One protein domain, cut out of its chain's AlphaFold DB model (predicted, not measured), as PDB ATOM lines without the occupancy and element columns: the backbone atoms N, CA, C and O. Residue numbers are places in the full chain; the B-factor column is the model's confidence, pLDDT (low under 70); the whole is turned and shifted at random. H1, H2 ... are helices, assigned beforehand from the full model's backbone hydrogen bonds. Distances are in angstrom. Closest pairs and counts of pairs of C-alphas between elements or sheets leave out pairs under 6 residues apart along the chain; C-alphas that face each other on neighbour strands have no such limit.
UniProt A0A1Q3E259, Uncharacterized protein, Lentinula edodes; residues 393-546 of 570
ATOM      1  N   ARG A 393      47.280 -47.603  39.096       82.38
ATOM      2  CA  ARG A 393      48.680 -48.061  39.048       82.38
ATOM      3  C   ARG A 393      49.070 -48.590  37.665       82.38
ATOM      4  O   ARG A 393      50.158 -48.287  37.182       82.38
ATOM      5  N   LEU A 394      48.192 -49.371  37.031       84.00
ATOM      6  CA  LEU A 394      48.427 -50.027  35.741       84.00
ATOM      7  C   LEU A 394      48.186 -49.112  34.534       84.00
ATOM      8  O   LEU A 394      48.725 -49.383  33.461       84.00
ATOM      9  N   MET A 395      47.419 -48.023  34.683       81.12
ATOM     10  CA  MET A 395      47.275 -47.027  33.617       81.12
ATOM     11  C   MET A 395      48.658 -46.520  33.170       81.12
ATOM     12  O   MET A 395      49.433 -46.056  34.021       81.12
ATOM     13  N   PRO A 396      48.973 -46.550  31.858       78.31
ATOM     14  CA  PRO A 396      50.269 -46.118  31.352       78.31
ATOM     15  C   PRO A 396      50.506 -44.654  31.715       78.31
ATOM     16  O   PRO A 396      49.618 -43.815  31.556       78.31
ATOM     17  N   PHE A 397      51.711 -44.347  32.202       75.50
ATOM     18  CA  PHE A 397      52.077 -42.998  32.622       75.50
ATOM     19  C   PHE A 397      51.997 -42.020  31.443       75.50
ATOM     20  O   PHE A 397      52.908 -41.908  30.621       75.50
ATOM     21  N   GLN A 398      50.894 -41.279  31.368       72.38
ATOM     22  CA  GLN A 398      50.788 -40.144  30.471       72.38
ATOM     23  C   GLN A 398      51.499 -38.968  31.145       72.38
ATOM     24  O   GLN A 398      50.976 -38.396  32.100       72.38
ATOM     25  N   LYS A 399      52.650 -38.547  30.598       71.56
ATOM     26  CA  LYS A 399      53.409 -37.340  31.012       71.56
ATOM     27  C   LYS A 399      52.655 -36.016  30.734       71.56
ATOM     28  O   LYS A 399      53.254 -34.949  30.631       71.56
ATOM     29  N   LYS A 400      51.328 -36.087  30.582       69.44
ATOM     30  CA  LYS A 400      50.403 -34.953  30.577       69.44
ATOM     31  C   LYS A 400      50.437 -34.277  31.954       69.44
ATOM     32  O   LYS A 400      50.949 -34.833  32.924       69.44
ATOM     33  N   SER A 401      49.907 -33.060  32.038       83.81
ATOM     34  CA  SER A 401      49.980 -32.268  33.268       83.81
ATOM     35  C   SER A 401      49.368 -33.002  34.469       83.81
ATOM     36  O   SER A 401      48.288 -33.585  34.372       83.81
ATOM     37  N   VAL A 402      50.030 -32.899  35.627       89.75
ATOM     38  CA  VAL A 402      49.567 -33.422  36.930       89.75
ATOM     39  C   VAL A 402      48.089 -33.095  37.176       89.75
ATOM     40  O   VAL A 402      47.306 -33.954  37.574       89.75
ATOM     41  N   LYS A 403      47.683 -31.865  36.837       91.38
ATOM     42  CA  LYS A 403      46.301 -31.378  36.910       91.38
ATOM     43  C   LYS A 403      45.301 -32.267  36.158       91.38
ATOM     44  O   LYS A 403      44.201 -32.469  36.661       91.38
ATOM     45  N   ARG A 404      45.652 -32.809  34.983       90.69
ATOM     46  CA  ARG A 404      44.783 -33.730  34.227       90.69
ATOM     47  C   ARG A 404      44.657 -35.078  34.930       90.69
ATOM     48  O   ARG A 404      43.546 -35.575  35.046       90.69
ATOM     49  N   ASN A 405      45.752 -35.627  35.452       91.38
ATOM     50  CA  ASN A 405      45.733 -36.909  36.165       91.38
ATOM     51  C   ASN A 405      44.888 -36.816  37.448       91.38
ATOM     52  O   ASN A 405      43.999 -37.637  37.656       91.38
ATOM     53  N   VAL A 406      45.081 -35.758  38.247       93.88
ATOM     54  CA  VAL A 406      44.261 -35.463  39.436       93.88
ATOM     55  C   VAL A 406      42.788 -35.249  39.064       93.88
ATOM     56  O   VAL A 406      41.897 -35.781  39.729       93.88
ATOM     57  N   ASN A 407      42.508 -34.505  37.986       93.56
ATOM     58  CA  ASN A 407      41.139 -34.269  37.526       93.56
ATOM     59  C   ASN A 407      40.455 -35.531  36.992       93.56
ATOM     60  O   ASN A 407      39.252 -35.672  37.196       93.56
ATOM     61  N   ASN A 408      41.178 -36.429  36.329       92.75
ATOM     62  CA  ASN A 408      40.618 -37.690  35.861       92.75
ATOM     63  C   ASN A 408      40.363 -38.620  37.053       92.75
ATOM     64  O   ASN A 408      39.227 -39.016  37.258       92.75
ATOM     65  N   MET A 409      41.350 -38.847  37.928       94.38
ATOM     66  CA  MET A 409      41.195 -39.709  39.111       94.38
ATOM     67  C   MET A 409      40.041 -39.269  40.023       94.38
ATOM     68  O   MET A 409      39.198 -40.081  40.396       94.38
ATOM     69  N   THR A 410      39.949 -37.974  40.342       95.06
ATOM     70  CA  THR A 410      38.841 -37.450  41.165       95.06
ATOM     71  C   THR A 410      37.497 -37.425  40.433       95.06
ATOM     72  O   THR A 410      36.466 -37.322  41.092       95.06
ATOM     73  N   ARG A 411      37.475 -37.505  39.093       94.31
ATOM     74  CA  ARG A 411      36.241 -37.679  38.312       94.31
ATOM     75  C   ARG A 411      35.812 -39.148  38.327       94.31
ATOM     76  O   ARG A 411      34.686 -39.404  38.727       94.31
ATOM     77  N   ASP A 412      36.715 -40.068  37.991       92.69
ATOM     78  CA  ASP A 412      36.491 -41.518  37.973       92.69
ATOM     79  C   ASP A 412      36.001 -42.040  39.336       92.69
ATOM     80  O   ASP A 412      35.035 -42.797  39.385       92.69
ATOM     81  N   LEU A 413      36.624 -41.616  40.446       94.19
ATOM     82  CA  LEU A 413      36.192 -41.982  41.806       94.19
ATOM     83  C   LEU A 413      34.757 -41.522  42.096       94.19
ATOM     84  O   LEU A 413      33.939 -42.294  42.577       94.19
ATOM     85  N   TYR A 414      34.446 -40.267  41.775       93.69
ATOM     86  CA  TYR A 414      33.122 -39.674  41.972       93.69
ATOM     87  C   TYR A 414      32.046 -40.328  41.083       93.69
ATOM     88  O   TYR A 414      30.949 -40.610  41.559       93.69
ATOM     89  N   GLN A 415      32.373 -40.609  39.818       92.62
ATOM     90  CA  GLN A 415      31.499 -41.285  38.854       92.62
ATOM     91  C   GLN A 415      31.181 -42.716  39.296       92.62
ATOM     92  O   GLN A 415      30.010 -43.078  39.381       92.62
ATOM     93  N   LYS A 416      32.203 -43.502  39.668       91.06
ATOM     94  CA  LYS A 416      32.031 -44.864  40.199       91.06
ATOM     95  C   LYS A 416      31.257 -44.901  41.512       91.06
ATOM     96  O   LYS A 416      30.407 -45.767  41.690       91.06
ATOM     97  N   ALA A 417      31.528 -43.963  42.418       92.88
ATOM     98  CA  ALA A 417      30.824 -43.893  43.690       92.88
ATOM     99  C   ALA A 417      29.324 -43.697  43.497       92.88
ATOM    100  O   ALA A 417      28.546 -44.349  44.181       92.88
ATOM    101  N   LEU A 418      28.921 -42.853  42.547       92.44
ATOM    102  CA  LEU A 418      27.515 -42.562  42.262       92.44
ATOM    103  C   LEU A 418      26.904 -43.437  41.152       92.44
ATOM    104  O   LEU A 418      25.744 -43.238  40.815       92.44
ATOM    105  N   ASN A 419      27.660 -44.368  40.564       91.12
ATOM    106  CA  ASN A 419      27.277 -45.126  39.365       91.12
ATOM    107  C   ASN A 419      26.709 -44.248  38.220       91.12
ATOM    108  O   ASN A 419      25.626 -44.499  37.683       91.12
ATOM    109  N   ILE A 420      27.429 -43.177  37.870       89.56
ATOM    110  CA  ILE A 420      27.069 -42.251  36.781       89.56
ATOM    111  C   ILE A 420      28.212 -42.096  35.779       89.56
ATOM    112  O   ILE A 420      29.370 -41.976  36.179       89.56
ATOM    113  N   GLU A 421      27.899 -42.031  34.484       88.06
ATOM    114  CA  GLU A 421      28.888 -41.731  33.441       88.06
ATOM    115  C   GLU A 421      29.070 -40.212  33.319       88.06
ATOM    116  O   GLU A 421      30.191 -39.721  33.222       88.06
ATOM    117  N   ASP A 422      27.993 -39.435  33.444       85.94
ATOM    118  CA  ASP A 422      28.031 -37.978  33.572       85.94
ATOM    119  C   ASP A 422      26.998 -37.462  34.592       85.94
ATOM    120  O   ASP A 422      26.037 -38.129  34.971       85.94
ATOM    121  N   ASN A 423      27.153 -36.208  35.017       83.00
ATOM    122  CA  ASN A 423      26.231 -35.503  35.910       83.00
ATOM    123  C   ASN A 423      24.789 -35.479  35.368       83.00
ATOM    124  O   ASN A 423      23.840 -35.371  36.144       83.00
ATOM    125  N   HIS A 424      24.619 -35.591  34.047       78.62
ATOM    126  CA  HIS A 424      23.316 -35.699  33.396       78.62
ATOM    127  C   HIS A 424      22.574 -37.011  33.741       78.62
ATOM    128  O   HIS A 424      21.340 -37.020  33.764       78.62
ATOM    129  N   ASP A 425      23.277 -38.098  34.080       77.75
ATOM    130  CA  ASP A 425      22.671 -39.421  34.321       77.75
ATOM    131  C   ASP A 425      21.946 -39.535  35.645       77.75
ATOM    132  O   ASP A 425      20.947 -40.249  35.721       77.75
ATOM    133  N   VAL A 426      22.358 -38.731  36.631       77.56
ATOM    134  CA  VAL A 426      21.642 -38.524  37.901       77.56
ATOM    135  C   VAL A 426      20.159 -38.209  37.658       77.56
ATOM    136  O   VAL A 426      19.315 -38.423  38.516       77.56
ATOM    137  N   LEU A 427      19.799 -37.710  36.476       71.19
ATOM    138  CA  LEU A 427      18.431 -37.322  36.157       71.19
ATOM    139  C   LEU A 427      17.796 -38.186  35.067       71.19
ATOM    140  O   LEU A 427      16.576 -38.337  35.068       71.19
ATOM    141  N   ARG A 428      18.599 -38.779  34.173       70.75
ATOM    142  CA  ARG A 428      18.115 -39.718  33.146       70.75
ATOM    143  C   ARG A 428      17.791 -41.095  33.724       70.75
ATOM    144  O   ARG A 428      16.733 -41.631  33.426       70.75
ATOM    145  N   LYS A 429      18.662 -41.641  34.581       71.19
ATOM    146  CA  LYS A 429      18.543 -42.999  35.145       71.19
ATOM    147  C   LYS A 429      17.627 -43.082  36.381       71.19
ATOM    148  O   LYS A 429      17.662 -44.065  37.106       71.19
ATOM    149  N   GLY A 430      16.833 -42.041  36.662       72.12
ATOM    150  CA  GLY A 430      15.917 -42.019  37.812       72.12
ATOM    151  C   GLY A 430      16.619 -42.130  39.174       72.12
ATOM    152  O   GLY A 430      16.080 -42.763  40.079       72.12
ATOM    153  N   PHE A 431      17.817 -41.546  39.308       80.75
ATOM    154  CA  PHE A 431      18.713 -41.729  40.455       80.75
ATOM    155  C   PHE A 431      18.015 -41.493  41.798       80.75
ATOM    156  O   PHE A 431      17.634 -40.372  42.154       80.75
ATOM    157  N   GLN A 432      17.858 -42.568  42.563       89.00
ATOM    158  CA  GLN A 432      17.147 -42.522  43.831       89.00
ATOM    159  C   GLN A 432      17.984 -41.791  44.889       89.00
ATOM    160  O   GLN A 432      19.211 -41.893  44.937       89.00
ATOM    161  N   SER A 433      17.315 -41.016  45.743       93.44
ATOM    162  CA  SER A 433      17.960 -40.484  46.945       93.44
ATOM    163  C   SER A 433      18.207 -41.622  47.930       93.44
ATOM    164  O   SER A 433      17.470 -42.605  47.932       93.44
ATOM    165  N   THR A 434      19.201 -41.470  48.800       94.88
ATOM    166  CA  THR A 434      19.431 -42.411  49.902       94.88
ATOM    167  C   THR A 434      18.143 -42.616  50.715       94.88
ATOM    168  O   THR A 434      17.523 -41.611  51.079       94.88
ATOM    169  N   PRO A 435      17.726 -43.873  50.982       94.69
ATOM    170  CA  PRO A 435      16.519 -44.162  51.753       94.69
ATOM    171  C   PRO A 435      16.552 -43.540  53.160       94.69
ATOM    172  O   PRO A 435      17.618 -43.561  53.786       94.69
ATOM    173  N   PRO A 436      15.416 -43.033  53.685       95.44
ATOM    174  CA  PRO A 436      15.341 -42.436  55.022       95.44
ATOM    175  C   PRO A 436      15.892 -43.345  56.124       95.44
ATOM    176  O   PRO A 436      16.746 -42.911  56.889       95.44
ATOM    177  N   ASP A 437      15.507 -44.621  56.126       95.81
ATOM    178  CA  ASP A 437      15.901 -45.616  57.131       95.81
ATOM    179  C   ASP A 437      17.430 -45.758  57.233       95.81
ATOM    180  O   ASP A 437      18.000 -45.862  58.318       95.81
ATOM    181  N   ARG A 438      18.130 -45.689  56.090       95.12
ATOM    182  CA  ARG A 438      19.597 -45.750  56.029       95.12
ATOM    183  C   ARG A 438      20.250 -44.447  56.496       95.12
ATOM    184  O   ARG A 438      21.318 -44.478  57.106       95.12
ATOM    185  N   LEU A 439      19.610 -43.306  56.239       96.19
ATOM    186  CA  LEU A 439      20.049 -42.007  56.752       96.19
ATOM    187  C   LEU A 439      19.882 -41.920  58.275       96.19
ATOM    188  O   LEU A 439      20.749 -41.349  58.932       96.19
ATOM    189  N   GLU A 440      18.814 -42.496  58.829       96.06
ATOM    190  CA  GLU A 440      18.567 -42.588  60.272       96.06
ATOM    191  C   GLU A 440      19.532 -43.571  60.952       96.06
ATOM    192  O   GLU A 440      20.164 -43.220  61.949       96.06
ATOM    193  N   ALA A 441      19.754 -44.756  60.371       96.00
ATOM    194  CA  ALA A 441      20.765 -45.707  60.844       96.00
ATOM    195  C   ALA A 441      22.179 -45.090  60.879       96.00
ATOM    196  O   ALA A 441      22.916 -45.258  61.850       96.00
ATOM    197  N   PHE A 442      22.550 -44.302  59.865       96.75
ATOM    198  CA  PHE A 442      23.820 -43.574  59.873       96.75
ATOM    199  C   PHE A 442      23.858 -42.449  60.927       96.75
ATOM    200  O   PHE A 442      24.858 -42.290  61.623       96.75
ATOM    201  N   GLN A 443      22.771 -41.685  61.094       95.00
ATOM    202  CA  GLN A 443      22.676 -40.610  62.099       95.00
ATOM    203  C   GLN A 443      22.685 -41.124  63.545       95.00
ATOM    204  O   GLN A 443      23.201 -40.442  64.427       95.00
ATOM    205  N   THR A 444      22.165 -42.328  63.786       96.62
ATOM    206  CA  THR A 444      22.224 -43.015  65.090       96.62
ATOM    207  C   THR A 444      23.597 -43.628  65.396       96.62
ATOM    208  O   THR A 444      23.792 -44.179  66.477       96.62
ATOM    209  N   GLY A 445      24.572 -43.480  64.490       93.38
ATOM    210  CA  GLY A 445      25.966 -43.865  64.704       93.38
ATOM    211  C   GLY A 445      26.363 -45.216  64.110       93.38
ATOM    212  O   GLY A 445      27.506 -45.629  64.305       93.38
ATOM    213  N   ASN A 446      25.485 -45.903  63.365       92.62
ATOM    214  CA  ASN A 446      25.891 -47.110  62.649       92.62
ATOM    215  C   ASN A 446      26.788 -46.739  61.448       92.62
ATOM    216  O   ASN A 446      26.325 -46.216  60.431       92.62
ATOM    217  N   LEU A 447      28.085 -47.034  61.567       88.06
ATOM    218  CA  LEU A 447      29.089 -46.755  60.537       88.06
ATOM    219  C   LEU A 447      28.936 -47.640  59.286       88.06
ATOM    220  O   LEU A 447      29.250 -47.178  58.185       88.06
ATOM    221  N   GLU A 448      28.418 -48.864  59.434       89.75
ATOM    222  CA  GLU A 448      28.147 -49.816  58.340       89.75
ATOM    223  C   GLU A 448      27.020 -49.293  57.438       89.75
ATOM    224  O   GLU A 448      27.092 -49.364  56.210       89.75
ATOM    225  N   ALA A 449      26.018 -48.642  58.040       91.44
ATOM    226  CA  ALA A 449      24.935 -47.990  57.308       91.44
ATOM    227  C   ALA A 449      25.409 -46.807  56.441       91.44
ATOM    228  O   ALA A 449      24.672 -46.384  55.549       91.44
ATOM    229  N   GLY A 450      26.618 -46.280  56.670       93.06
ATOM    230  CA  GLY A 450      27.173 -45.110  55.987       93.06
ATOM    231  C   GLY A 450      27.365 -45.254  54.466       93.06
ATOM    232  O   GLY A 450      27.111 -46.312  53.880       93.06
ATOM    233  N   PRO A 451      27.813 -44.183  53.786       94.81
ATOM    234  CA  PRO A 451      28.015 -44.198  52.338       94.81
ATOM    235  C   PRO A 451      29.126 -45.176  51.932       94.81
ATOM    236  O   PRO A 451      30.152 -45.278  52.611       94.81
ATOM    237  N   LYS A 452      28.923 -45.880  50.815       91.62
ATOM    238  CA  LYS A 452      29.872 -46.844  50.221       91.62
ATOM    239  C   LYS A 452      30.737 -46.137  49.162       91.62
ATOM    240  O   LYS A 452      30.367 -45.067  48.679       91.62
ATOM    241  N   LEU A 453      31.892 -46.701  48.797       89.25
ATOM    242  CA  LEU A 453      32.773 -46.121  47.758       89.25
ATOM    243  C   LEU A 453      32.318 -46.409  46.316       89.25
ATOM    244  O   LEU A 453      32.834 -45.799  45.381       89.25
ATOM    245  N   VAL A 454      31.372 -47.331  46.137       87.12
ATOM    246  CA  VAL A 454      30.815 -47.772  44.851       87.12
ATOM    247  C   VAL A 454      29.296 -47.892  45.012       87.12
ATOM    248  O   VAL A 454      28.827 -48.221  46.104       87.12
ATOM    249  N   ASN A 455      28.533 -47.602  43.952       85.56
ATOM    250  CA  ASN A 455      27.070 -47.756  43.890       85.56
ATOM    251  C   ASN A 455      26.306 -47.115  45.070       85.56
ATOM    252  O   ASN A 455      25.292 -47.627  45.546       85.56
ATOM    253  N   THR A 456      26.795 -45.979  45.565       92.19
ATOM    254  CA  THR A 456      26.177 -45.226  46.652       92.19
ATOM    255  C   THR A 456      25.254 -44.130  46.130       92.19
ATOM    256  O   THR A 456      25.475 -43.519  45.085       92.19
ATOM    257  N   THR A 457      24.204 -43.853  46.893       93.06
ATOM    258  CA  THR A 457      23.218 -42.817  46.585       93.06
ATOM    259  C   THR A 457      23.552 -41.511  47.298       93.06
ATOM    260  O   THR A 457      24.247 -41.490  48.317       93.06
ATOM    261  N   LEU A 458      23.037 -40.396  46.779       94.94
ATOM    262  CA  LEU A 458      23.116 -39.101  47.458       94.94
ATOM    263  C   LEU A 458      21.901 -38.862  48.333       94.94
ATOM    264  O   LEU A 458      20.773 -39.147  47.934       94.94
ATOM    265  N   HIS A 459      22.115 -38.186  49.457       95.69
ATOM    266  CA  HIS A 459      21.021 -37.562  50.179       95.69
ATOM    267  C   HIS A 459      20.665 -36.249  49.471       95.69
ATOM    268  O   HIS A 459      21.344 -35.231  49.648       95.69
ATOM    269  N   TRP A 460      19.631 -36.293  48.627       94.00
ATOM    270  CA  TRP A 460      19.205 -35.151  47.811       94.00
ATOM    271  C   TRP A 460      17.694 -34.890  47.822       94.00
ATOM    272  O   TRP A 460      17.281 -33.777  47.495       94.00
ATOM    273  N   HIS A 461      16.849 -35.859  48.188       90.25
ATOM    274  CA  HIS A 461      15.396 -35.658  48.194       90.25
ATOM    275  C   HIS A 461      14.993 -34.534  49.165       90.25
ATOM    276  O   HIS A 461      15.472 -34.477  50.291       90.25
ATOM    277  N   GLY A 462      14.157 -33.594  48.714       87.06
ATOM    278  CA  GLY A 462      13.709 -32.440  49.511       87.06
ATOM    279  C   GLY A 462      14.767 -31.374  49.868       87.06
ATOM    280  O   GLY A 462      14.386 -30.294  50.306       87.06
ATOM    281  N   LEU A 463      16.069 -31.619  49.665       93.00
ATOM    282  CA  LEU A 463      17.150 -30.725  50.116       93.00
ATOM    283  C   LEU A 463      17.616 -29.735  49.041       93.00
ATOM    284  O   LEU A 463      18.082 -30.167  47.989       93.00
ATOM    285  N   SER A 464      17.590 -28.425  49.284       95.31
ATOM    286  CA  SER A 464      18.246 -27.418  48.422       95.31
ATOM    287  C   SER A 464      19.747 -27.686  48.234       95.31
ATOM    288  O   SER A 464      20.365 -28.423  49.008       95.31
ATOM    289  N   ALA A 465      20.392 -27.041  47.258       96.12
ATOM    290  CA  ALA A 465      21.842 -27.139  47.058       96.12
ATOM    291  C   ALA A 465      22.665 -26.677  48.275       96.12
ATOM    292  O   ALA A 465      23.845 -27.008  48.392       96.12
ATOM    293  N   GLU A 466      22.081 -25.916  49.201       96.94
ATOM    294  CA  GLU A 466      22.702 -25.615  50.491       96.94
ATOM    295  C   GLU A 466      22.520 -26.730  51.518       96.94
ATOM    296  O   GLU A 466      23.483 -27.129  52.171       96.94
ATOM    297  N   GLN A 467      21.316 -27.282  51.633       97.62
ATOM    298  CA  GLN A 467      21.059 -28.393  52.544       97.62
ATOM    299  C   GLN A 467      21.833 -29.651  52.114       97.62
ATOM    300  O   GLN A 467      22.417 -30.327  52.958       97.62
ATOM    301  N   MET A 468      21.974 -29.906  50.807       97.50
ATOM    302  CA  MET A 468      22.839 -30.968  50.276       97.50
ATOM    303  C   MET A 468      24.320 -30.779  50.644       97.50
ATOM    304  O   MET A 468      25.007 -31.775  50.871       97.50
ATOM    305  N   ARG A 469      24.811 -29.531  50.761       97.44
ATOM    306  CA  ARG A 469      26.172 -29.225  51.255       97.44
ATOM    307  C   ARG A 469      26.338 -29.499  52.751       97.44
ATOM    308  O   ARG A 469      27.432 -29.872  53.161       97.44
ATOM    309  N   LYS A 470      25.279 -29.285  53.540       97.38
ATOM    310  CA  LYS A 470      25.250 -29.454  55.005       97.38
ATOM    311  C   LYS A 470      24.916 -30.890  55.450       97.38
ATOM    312  O   LYS A 470      25.176 -31.241  56.593       97.38
ATOM    313  N   SER A 471      24.379 -31.722  54.556       97.25
ATOM    314  CA  SER A 471      24.025 -33.127  54.805       97.25
ATOM    315  C   SER A 471      25.213 -33.963  55.303       97.25
ATOM    316  O   SER A 471      26.209 -34.121  54.593       97.25
ATOM    317  N   LEU A 472      25.072 -34.557  56.496       96.88
ATOM    318  CA  LEU A 472      26.076 -35.435  57.117       96.88
ATOM    319  C   LEU A 472      26.453 -36.616  56.210       96.88
ATOM    320  O   LEU A 472      27.632 -36.918  56.053       96.88
ATOM    321  N   TRP A 473      25.464 -37.223  55.547       97.06
ATOM    322  CA  TRP A 473      25.665 -38.303  54.577       97.06
ATOM    323  C   TRP A 473      26.578 -37.886  53.418       97.06
ATOM    324  O   TRP A 473      27.571 -38.544  53.108       97.06
ATOM    325  N   ASN A 474      26.271 -36.741  52.799       97.31
ATOM    326  CA  ASN A 474      27.040 -36.230  51.667       97.31
ATOM    327  C   ASN A 474      28.446 -35.769  52.097       97.31
ATOM    328  O   ASN A 474      29.371 -35.791  51.285       97.31
ATOM    329  N   ASN A 475      28.616 -35.340  53.354       97.75
ATOM    330  CA  ASN A 475      29.919 -35.032  53.939       97.75
ATOM    331  C   ASN A 475      30.762 -36.300  54.104       97.75
ATOM    332  O   ASN A 475      31.813 -36.391  53.476       97.75
ATOM    333  N   ALA A 476      30.240 -37.321  54.787       96.94
ATOM    334  CA  ALA A 476      30.926 -38.600  54.968       96.94
ATOM    335  C   ALA A 476      31.338 -39.265  53.638       96.94
ATOM    336  O   ALA A 476      32.420 -39.842  53.545       96.94
ATOM    337  N   LEU A 477      30.527 -39.135  52.578       96.44
ATOM    338  CA  LEU A 477      30.899 -39.605  51.238       96.44
ATOM    339  C   LEU A 477      32.098 -38.835  50.654       96.44
ATOM    340  O   LEU A 477      33.024 -39.448  50.125       96.44
ATOM    341  N   LYS A 478      32.113 -37.498  50.753       97.06
ATOM    342  CA  LYS A 478      33.263 -36.686  50.310       97.06
ATOM    343  C   LYS A 478      34.534 -37.057  51.067       97.06
ATOM    344  O   LYS A 478      35.601 -37.085  50.453       97.06
ATOM    345  N   ASP A 479      34.422 -37.337  52.358       96.94
ATOM    346  CA  ASP A 479      35.566 -37.667  53.204       96.94
ATOM    347  C   ASP A 479      36.127 -39.052  52.852       96.94
ATOM    348  O   ASP A 479      37.307 -39.134  52.503       96.94
ATOM    349  N   LYS A 480      35.277 -40.089  52.738       95.44
ATOM    350  CA  LYS A 480      35.678 -41.420  52.231       95.44
ATOM    351  C   LYS A 480      36.338 -41.350  50.846       95.44
ATOM    352  O   LYS A 480      37.384 -41.956  50.627       95.44
ATOM    353  N   LEU A 481      35.789 -40.570  49.907       95.75
ATOM    354  CA  LEU A 481      36.395 -40.388  48.577       95.75
ATOM    355  C   LEU A 481      37.734 -39.640  48.626       95.75
ATOM    356  O   LEU A 481      38.624 -39.899  47.813       95.75
ATOM    357  N   SER A 482      37.897 -38.722  49.580       96.94
ATOM    358  CA  SER A 482      39.151 -37.996  49.796       96.94
ATOM    359  C   SER A 482      40.232 -38.892  50.395       96.94
ATOM    360  O   SER A 482      41.398 -38.762  50.029       96.94
ATOM    361  N   GLU A 483      39.864 -39.803  51.293       95.94
ATOM    362  CA  GLU A 483      40.745 -40.841  51.835       95.94
ATOM    363  C   GLU A 483      41.182 -41.826  50.751       95.94
ATOM    364  O   GLU A 483      42.383 -42.031  50.579       95.94
ATOM    365  N   GLU A 484      40.248 -42.333  49.944       94.38
ATOM    366  CA  GLU A 484      40.554 -43.232  48.826       94.38
ATOM    367  C   GLU A 484      41.487 -42.559  47.801       94.38
ATOM    368  O   GLU A 484      42.486 -43.135  47.375       94.38
ATOM    369  N   ALA A 485      41.251 -41.285  47.466       95.19
ATOM    370  CA  ALA A 485      42.150 -40.524  46.597       95.19
ATOM    371  C   ALA A 485      43.569 -40.369  47.181       95.19
ATOM    372  O   ALA A 485      44.549 -40.491  46.442       95.19
ATOM    373  N   ARG A 486      43.704 -40.133  48.498       95.56
ATOM    374  CA  ARG A 486      45.013 -40.105  49.184       95.56
ATOM    375  C   ARG A 486      45.686 -41.477  49.144       95.56
ATOM    376  O   ARG A 486      46.888 -41.543  48.886       95.56
ATOM    377  N   PHE A 487      44.924 -42.551  49.356       93.94
ATOM    378  CA  PHE A 487      45.420 -43.921  49.282       93.94
ATOM    379  C   PHE A 487      45.976 -44.230  47.888       93.94
ATOM    380  O   PHE A 487      47.153 -44.574  47.783       93.94
ATOM    381  N   ILE A 488      45.215 -43.988  46.815       92.56
ATOM    382  CA  ILE A 488      45.683 -44.196  45.432       92.56
ATOM    383  C   ILE A 488      46.984 -43.429  45.160       92.56
ATOM    384  O   ILE A 488      47.931 -44.007  44.627       92.56
ATOM    385  N   VAL A 489      47.073 -42.160  45.575       93.44
ATOM    386  CA  VAL A 489      48.295 -41.357  45.392       93.44
ATOM    387  C   VAL A 489      49.483 -41.948  46.161       93.44
ATOM    388  O   VAL A 489      50.574 -42.031  45.595       93.44
ATOM    389  N   SER A 490      49.280 -42.427  47.395       92.00
ATOM    390  CA  SER A 490      50.326 -43.094  48.191       92.00
ATOM    391  C   SER A 490      50.832 -44.409  47.584       92.00
ATOM    392  O   SER A 490      51.989 -44.760  47.784       92.00
ATOM    393  N   GLN A 491      50.000 -45.106  46.801       91.38
ATOM    394  CA  GLN A 491      50.369 -46.347  46.104       91.38
ATOM    395  C   GLN A 491      51.036 -46.106  44.732       91.38
ATOM    396  O   GLN A 491      51.490 -47.055  44.085       91.38
ATOM    397  N   THR A 492      51.115 -44.854  44.258       88.31
ATOM    398  CA  THR A 492      51.674 -44.503  42.937       88.31
ATOM    399  C   THR A 492      53.016 -43.772  43.026       88.31
ATOM    400  O   THR A 492      53.089 -42.560  43.213       88.31
ATOM    401  N   ASN A 493      54.102 -44.515  42.801       85.00
ATOM    402  CA  ASN A 493      55.482 -44.030  42.955       85.00
ATOM    403  C   ASN A 493      56.034 -43.207  41.766       85.00
ATOM    404  O   ASN A 493      57.177 -42.756  41.806       85.00
ATOM    405  N   ASP A 494      55.267 -43.009  40.691       85.94
ATOM    406  CA  ASP A 494      55.761 -42.475  39.408       85.94
ATOM    407  C   ASP A 494      55.558 -40.958  39.216       85.94
ATOM    408  O   ASP A 494      55.666 -40.439  38.105       85.94
ATOM    409  N   ARG A 495      55.271 -40.228  40.304       88.44
ATOM    410  CA  ARG A 495      55.047 -38.769  40.322       88.44
ATOM    411  C   ARG A 495      53.895 -38.284  39.419       88.44
ATOM    412  O   ARG A 495      53.802 -37.081  39.168       88.44
ATOM    413  N   ARG A 496      52.968 -39.151  38.976       90.31
ATOM    414  CA  ARG A 496      51.819 -38.758  38.120       90.31
ATOM    415  C   ARG A 496      50.871 -37.732  38.741       90.31
ATOM    416  O   ARG A 496      50.202 -37.008  38.000       90.31
ATOM    417  N   PHE A 497      50.868 -37.631  40.068       91.12
ATOM    418  CA  PHE A 497      50.118 -36.643  40.848       91.12
ATOM    419  C   PHE A 497      50.988 -35.477  41.365       91.12
ATOM    420  O   PHE A 497      50.498 -34.617  42.091       91.12
ATOM    421  N   GLY A 498      52.251 -35.392  40.929       89.38
ATOM    422  CA  GLY A 498      53.213 -34.371  41.348       89.38
ATOM    423  C   GLY A 498      53.790 -34.606  42.748       89.38
ATOM    424  O   GLY A 498      53.565 -35.642  43.363       89.38
ATOM    425  N   SER A 499      54.560 -33.631  43.233       87.50
ATOM    426  CA  SER A 499      55.073 -33.556  44.614       87.50
ATOM    427  C   SER A 499      54.256 -32.620  45.515       87.50
ATOM    428  O   SER A 499      54.531 -32.508  46.706       87.50
ATOM    429  N   LEU A 500      53.269 -31.917  44.952       86.25
ATOM    430  CA  LEU A 500      52.431 -30.957  45.667       86.25
ATOM    431  C   LEU A 500      51.455 -31.677  46.604       86.25
ATOM    432  O   LEU A 500      50.819 -32.658  46.220       86.25
ATOM    433  N   LYS A 501      51.276 -31.143  47.816       92.50
ATOM    434  CA  LYS A 501      50.261 -31.615  48.767       92.50
ATOM    435  C   LYS A 501      48.864 -31.268  48.235       92.50
ATOM    436  O   LYS A 501      48.457 -30.110  48.256       92.50
ATOM    437  N   LEU A 502      48.143 -32.270  47.735       94.19
ATOM    438  CA  LEU A 502      46.815 -32.105  47.139       94.19
ATOM    439  C   LEU A 502      45.707 -32.119  48.204       94.19
ATOM    440  O   LEU A 502      45.580 -33.069  48.977       94.19
ATOM    441  N   ASP A 503      44.857 -31.091  48.196       96.88
ATOM    442  CA  ASP A 503      43.635 -31.040  49.003       96.88
ATOM    443  C   ASP A 503      42.468 -31.721  48.265       96.88
ATOM    444  O   ASP A 503      41.688 -31.097  47.539       96.88
ATOM    445  N   PHE A 504      42.367 -33.040  48.440       96.94
ATOM    446  CA  PHE A 504      41.276 -33.832  47.869       96.94
ATOM    447  C   PHE A 504      39.902 -33.466  48.441       96.94
ATOM    448  O   PHE A 504      38.932 -33.459  47.685       96.94
ATOM    449  N   SER A 505      39.821 -33.077  49.716       97.00
ATOM    450  CA  SER A 505      38.563 -32.681  50.359       97.00
ATOM    451  C   SER A 505      37.964 -31.448  49.677       97.00
ATOM    452  O   SER A 505      36.775 -31.444  49.344       97.00
ATOM    453  N   LYS A 506      38.784 -30.442  49.343       96.75
ATOM    454  CA  LYS A 506      38.366 -29.297  48.516       96.75
ATOM    455  C   LYS A 506      37.985 -29.705  47.091       96.75
ATOM    456  O   LYS A 506      36.940 -29.276  46.607       96.75
ATOM    457  N   LEU A 507      38.765 -30.568  46.432       96.12
ATOM    458  CA  LEU A 507      38.460 -31.031  45.068       96.12
ATOM    459  C   LEU A 507      37.113 -31.766  44.979       96.12
ATOM    460  O   LEU A 507      36.324 -31.484  44.074       96.12
ATOM    461  N   PHE A 508      36.819 -32.678  45.911       97.25
ATOM    462  CA  PHE A 508      35.522 -33.354  45.955       97.25
ATOM    463  C   PHE A 508      34.406 -32.385  46.341       97.25
ATOM    464  O   PHE A 508      33.398 -32.339  45.639       97.25
ATOM    465  N   ARG A 509      34.590 -31.541  47.365       97.12
ATOM    466  CA  ARG A 509      33.621 -30.491  47.726       97.12
ATOM    467  C   ARG A 509      33.218 -29.649  46.514       97.12
ATOM    468  O   ARG A 509      32.028 -29.466  46.280       97.12
ATOM    469  N   ASP A 510      34.175 -29.191  45.716       95.75
ATOM    470  CA  ASP A 510      33.907 -28.331  44.563       95.75
ATOM    471  C   ASP A 510      33.218 -29.096  43.405       95.75
ATOM    472  O   ASP A 510      32.430 -28.504  42.661       95.75
ATOM    473  N   ARG A 511      33.434 -30.418  43.272       95.12
ATOM    474  CA  ARG A 511      32.678 -31.299  42.352       95.12
ATOM    475  C   ARG A 511      31.244 -31.527  42.815       95.12
ATOM    476  O   ARG A 511      30.315 -31.252  42.058       95.12
ATOM    477  N   PHE A 512      31.056 -31.959  44.061       96.12
ATOM    478  CA  PHE A 512      29.730 -32.162  44.642       96.12
ATOM    479  C   PHE A 512      28.924 -30.857  44.664       96.12
ATOM    480  O   PHE A 512      27.748 -30.881  44.334       96.12
ATOM    481  N   ASN A 513      29.543 -29.695  44.904       95.56
ATOM    482  CA  ASN A 513      28.878 -28.391  44.790       95.56
ATOM    483  C   ASN A 513      28.303 -28.128  43.386       95.56
ATOM    484  O   ASN A 513      27.203 -27.582  43.269       95.56
ATOM    485  N   LYS A 514      29.019 -28.514  42.319       92.75
ATOM    486  CA  LYS A 514      28.506 -28.421  40.942       92.75
ATOM    487  C   LYS A 514      27.326 -29.362  40.736       92.75
ATOM    488  O   LYS A 514      26.314 -28.923  40.196       92.75
ATOM    489  N   LEU A 515      27.420 -30.602  41.222       93.12
ATOM    490  CA  LEU A 515      26.312 -31.552  41.146       93.12
ATOM    491  C   LEU A 515      25.092 -31.088  41.953       93.12
ATOM    492  O   LEU A 515      23.980 -31.166  41.455       93.12
ATOM    493  N   PHE A 516      25.266 -30.559  43.163       95.25
ATOM    494  CA  PHE A 516      24.159 -30.087  43.995       95.25
ATOM    495  C   PHE A 516      23.424 -28.916  43.343       95.25
ATOM    496  O   PHE A 516      22.199 -28.941  43.270       95.25
ATOM    497  N   ARG A 517      24.156 -27.933  42.794       92.50
ATOM    498  CA  ARG A 517      23.557 -26.863  41.976       92.50
ATOM    499  C   ARG A 517      22.833 -27.431  40.756       92.50
ATOM    500  O   ARG A 517      21.772 -26.937  40.400       92.50
ATOM    501  N   TYR A 518      23.391 -28.461  40.124       89.19
ATOM    502  CA  TYR A 518      22.783 -29.130  38.978       89.19
ATOM    503  C   TYR A 518      21.473 -29.854  39.363       89.19
ATOM    504  O   TYR A 518      20.441 -29.552  38.779       89.19
ATOM    505  N   ILE A 519      21.461 -30.701  40.398       90.94
ATOM    506  CA  ILE A 519      20.252 -31.375  40.914       90.94
ATOM    507  C   ILE A 519      19.166 -30.356  41.290       90.94
ATOM    508  O   ILE A 519      18.011 -30.519  40.898       90.94
ATOM    509  N   ASP A 520      19.528 -29.295  42.016       91.50
ATOM    510  CA  ASP A 520      18.576 -28.287  42.500       91.50
ATOM    511  C   ASP A 520      17.969 -27.479  41.342       91.50
ATOM    512  O   ASP A 520      16.748 -27.385  41.219       91.50
ATOM    513  N   ASN A 521      18.804 -27.023  40.397       88.50
ATOM    514  CA  ASN A 521      18.350 -26.381  39.159       88.50
ATOM    515  C   ASN A 521      17.431 -27.281  38.325       88.50
ATOM    516  O   ASN A 521      16.604 -26.775  37.566       88.50
ATOM    517  N   PHE A 522      17.570 -28.604  38.420       85.69
ATOM    518  CA  PHE A 522      16.794 -29.541  37.617       85.69
ATOM    519  C   PHE A 522      15.462 -29.961  38.245       85.69
ATOM    520  O   PHE A 522      14.696 -30.695  37.610       85.69
ATOM    521  N   ARG A 523      15.130 -29.487  39.449       86.75
ATOM    522  CA  ARG A 523      13.809 -29.708  40.052       86.75
ATOM    523  C   ARG A 523      12.681 -29.071  39.233       86.75
ATOM    524  O   ARG A 523      12.931 -28.085  38.534       86.75
ATOM    525  N   PRO A 524      11.448 -29.611  39.312       88.00
ATOM    526  CA  PRO A 524      10.262 -28.901  38.850       88.00
ATOM    527  C   PRO A 524      10.111 -27.588  39.621       88.00
ATOM    528  O   PRO A 524      10.203 -27.576  40.850       88.00
ATOM    529  N   GLN A 525       9.870 -26.494  38.910       90.25
ATOM    530  CA  GLN A 525       9.479 -25.223  39.518       90.25
ATOM    531  C   GLN A 525       7.978 -25.232  39.859       90.25
ATOM    532  O   GLN A 525       7.206 -26.042  39.342       90.25
ATOM    533  N   ALA A 526       7.540 -24.343  40.754       92.88
ATOM    534  CA  ALA A 526       6.136 -24.278  41.158       92.88
ATOM    535  C   ALA A 526       5.231 -23.946  39.954       92.88
ATOM    536  O   ALA A 526       5.374 -22.894  39.337       92.88
ATOM    537  N   GLY A 527       4.305 -24.853  39.623       95.00
ATOM    538  CA  GLY A 527       3.420 -24.729  38.457       95.00
ATOM    539  C   GLY A 527       4.048 -25.110  37.108       95.00
ATOM    540  O   GLY A 527       3.377 -24.986  36.086       95.00
ATOM    541  N   GLU A 528       5.296 -25.585  37.082       94.69
ATOM    542  CA  GLU A 528       5.973 -26.025  35.859       94.69
ATOM    543  C   GLU A 528       5.457 -27.396  35.392       94.69
ATOM    544  O   GLU A 528       5.447 -28.365  36.157       94.69
ATOM    545  N   THR A 529       5.061 -27.506  34.121       92.31
ATOM    546  CA  THR A 529       4.681 -28.798  33.524       92.31
ATOM    547  C   THR A 529       5.909 -29.641  33.161       92.31
ATOM    548  O   THR A 529       7.013 -29.122  32.993       92.31
ATOM    549  N   ALA A 530       5.727 -30.954  32.980       83.31
ATOM    550  CA  ALA A 530       6.813 -31.848  32.564       83.31
ATOM    551  C   ALA A 530       7.493 -31.391  31.253       83.31
ATOM    552  O   ALA A 530       8.720 -31.404  31.169       83.31
ATOM    553  N   ASP A 531       6.716 -30.905  30.279       83.56
ATOM    554  CA  ASP A 531       7.230 -30.399  28.997       83.56
ATOM    555  C   ASP A 531       7.991 -29.075  29.149       83.56
ATOM    556  O   ASP A 531       9.039 -28.879  28.531       83.56
ATOM    557  N   GLN A 532       7.491 -28.159  29.990       90.25
ATOM    558  CA  GLN A 532       8.175 -26.900  30.301       90.25
ATOM    559  C   GLN A 532       9.517 -27.165  30.982       90.25
ATOM    560  O   GLN A 532      10.531 -26.593  30.573       90.25
ATOM    561  N   ARG A 533       9.535 -28.105  31.937       85.38
ATOM    562  CA  ARG A 533      10.756 -28.600  32.569       85.38
ATOM    563  C   ARG A 533      11.698 -29.155  31.507       85.38
ATOM    564  O   ARG A 533      12.795 -28.629  31.363       85.38
ATOM    565  N   ALA A 534      11.275 -30.128  30.700       81.31
ATOM    566  CA  ALA A 534      12.107 -30.708  29.641       81.31
ATOM    567  C   ALA A 534      12.718 -29.639  28.710       81.31
ATOM    568  O   ALA A 534      13.930 -29.640  28.487       81.31
ATOM    569  N   MET A 535      11.923 -28.664  28.251       85.88
ATOM    570  CA  MET A 535      12.410 -27.542  27.436       85.88
ATOM    571  C   MET A 535      13.423 -26.653  28.172       85.88
ATOM    572  O   MET A 535      14.451 -26.298  27.593       85.88
ATOM    573  N   ARG A 536      13.180 -26.298  29.440       90.50
ATOM    574  CA  ARG A 536      14.110 -25.490  30.250       90.50
ATOM    575  C   ARG A 536      15.441 -26.210  30.469       90.50
ATOM    576  O   ARG A 536      16.496 -25.584  30.379       90.50
ATOM    577  N   LEU A 537      15.395 -27.514  30.732       84.00
ATOM    578  CA  LEU A 537      16.582 -28.345  30.945       84.00
ATOM    579  C   LEU A 537      17.399 -28.506  29.657       84.00
ATOM    580  O   LEU A 537      18.616 -28.321  29.685       84.00
ATOM    581  N   GLN A 538      16.731 -28.746  28.525       82.94
ATOM    582  CA  GLN A 538      17.364 -28.782  27.208       82.94
ATOM    583  C   GLN A 538      18.050 -27.445  26.885       82.94
ATOM    584  O   GLN A 538      19.234 -27.419  26.555       82.94
ATOM    585  N   GLN A 539      17.363 -26.314  27.088       87.38
ATOM    586  CA  GLN A 539      17.959 -24.987  26.899       87.38
ATOM    587  C   GLN A 539      19.162 -24.736  27.821       87.38
ATOM    588  O   GLN A 539      20.129 -24.101  27.397       87.38
ATOM    589  N   ALA A 540      19.135 -25.208  29.070       83.56
ATOM    590  CA  ALA A 540      20.264 -25.077  29.988       83.56
ATOM    591  C   ALA A 540      21.487 -25.881  29.509       83.56
ATOM    592  O   ALA A 540      22.603 -25.354  29.497       83.56
ATOM    593  N   HIS A 541      21.276 -27.115  29.044       80.62
ATOM    594  CA  HIS A 541      22.311 -27.950  28.433       80.62
ATOM    595  C   HIS A 541      22.882 -27.316  27.151       80.62
ATOM    596  O   HIS A 541      24.101 -27.224  26.986       80.62
ATOM    597  N   ASP A 542      22.032 -26.778  26.275       82.00
ATOM    598  CA  ASP A 542      22.474 -26.168  25.017       82.00
ATOM    599  C   ASP A 542      23.231 -24.846  25.244       82.00
ATOM    600  O   ASP A 542      24.217 -24.559  24.554       82.00
ATOM    601  N   ARG A 543      22.866 -24.076  26.283       83.44
ATOM    602  CA  ARG A 543      23.657 -22.930  26.778       83.44
ATOM    603  C   ARG A 543      25.029 -23.367  27.301       83.44
ATOM    604  O   ARG A 543      26.031 -22.726  26.987       83.44
ATOM    605  N   GLN A 544      25.116 -24.475  28.039       79.38
ATOM    606  CA  GLN A 544      26.405 -25.015  28.492       79.38
ATOM    607  C   GLN A 544      27.278 -25.467  27.310       79.38
ATOM    608  O   GLN A 544      28.426 -25.016  27.193       79.38
ATOM    609  N   ARG A 545      26.739 -26.264  26.375       77.06
ATOM    610  CA  ARG A 545      27.459 -26.702  25.163       77.06
ATOM    611  C   ARG A 545      27.942 -25.527  24.308       77.06
ATOM    612  O   ARG A 545      29.099 -25.514  23.883       77.06
ATOM    613  N   SER A 546      27.097 -24.521  24.077       77.50
ATOM    614  CA  SER A 546      27.470 -23.326  23.305       77.50
ATOM    615  C   SER A 546      28.515 -22.454  24.017       77.50
ATOM    616  O   SER A 546      29.464 -22.012  23.367       77.50
TER     617      SER A 546
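What this domain is: This is residues 393 to 546 of the 570 residues of an uncharacterized protein of Lentinula edodes (UniProt A0A1Q3E259). Three long helices, H1, H5 and H6, meet at steep angles in the core, with H5 and H6 forming a helical hairpin and H1 packing on both. Short H4 packs on the later part of H6, H3 lies by the beginning of H5, and H7 lies away from the core and touches no helix. The printed part has 154 residues with seven named helices, H1 to H7 in order along the chain, and no named strand; its class is all helix. It is compact, with a radius of gyration of the C-alphas of 17.4 A, and flat, spanning 55 by 46 by 23 A.

Where its parts are: H5, the longest helix, runs from residue 472 to 490 over 27.0 A, with C-alpha 472 at (26.076, -35.435, 57.117). H6 covers residues 504 to 521 and 25.6 A. H1 covers residues 402 to 418 and 24.5 A, beginning with C-alpha 402 at (49.567, -33.422, 36.930). H7, residues 530 to 546, measures 24.2 A and ends with C-alpha 546 at (27.470, -23.326, 23.305). The shorter helices are H2, residues 425 to 428, H3, residues 436 to 443, and H4, residues 465 to 470.

How they stand to each other: H5 and H6 are the hubs, touching three helices each. In their hairpin they run opposite ways at a steep tilt of 41 degrees; H5 touches H6 with residues 478 to 486 alone, and the closest C-alphas, of Ser 482 and Phe 504, are 5.1 A apart. H1 touches H5 with residues 409 to 414 alone, opposite ways at a steep tilt of 45 degrees, closest at the C-alphas of Leu 413 and Leu 481, 7.0 A. H1 touches H6 with residues 410 to 414 alone, the same way at a steep tilt of 54 degrees, closest at the C-alphas of Thr 410 and Phe 508, 7.1 A. H4 touches residues 513 to 520 of H6, opposite ways at a steep tilt of 39 degrees, with the C-alphas of Ala 465 and Phe 516 closest at 4.8 A. H3 and H5 only just touch, with 3 pairs of C-alphas within 8 A, the closest those of Leu 439 and Trp 473, 7.1 A. H2 is close to H6 but not clearly touching: the C-alphas of Leu 427 and Ile 519 are closest at 7.8 A. H6 and H7 are apart. Every O i to N i+4 pair is within hydrogen-bond range in H3, H5, H6 and H7; it is 12 of 13 in H1 and 1 of 2 in H4, and H2 is too short for such a pair.

The domain as a whole: The two C-alphas farthest apart, of Asn 493 and Gly 527, are 55.7 A from each other. The printed part has no cut. The links H3 to H4, with 21 residues, and H5 to H6, with 13, are long. Mean pLDDT of the printed part is 90.2, and residue 400 alone is under 70.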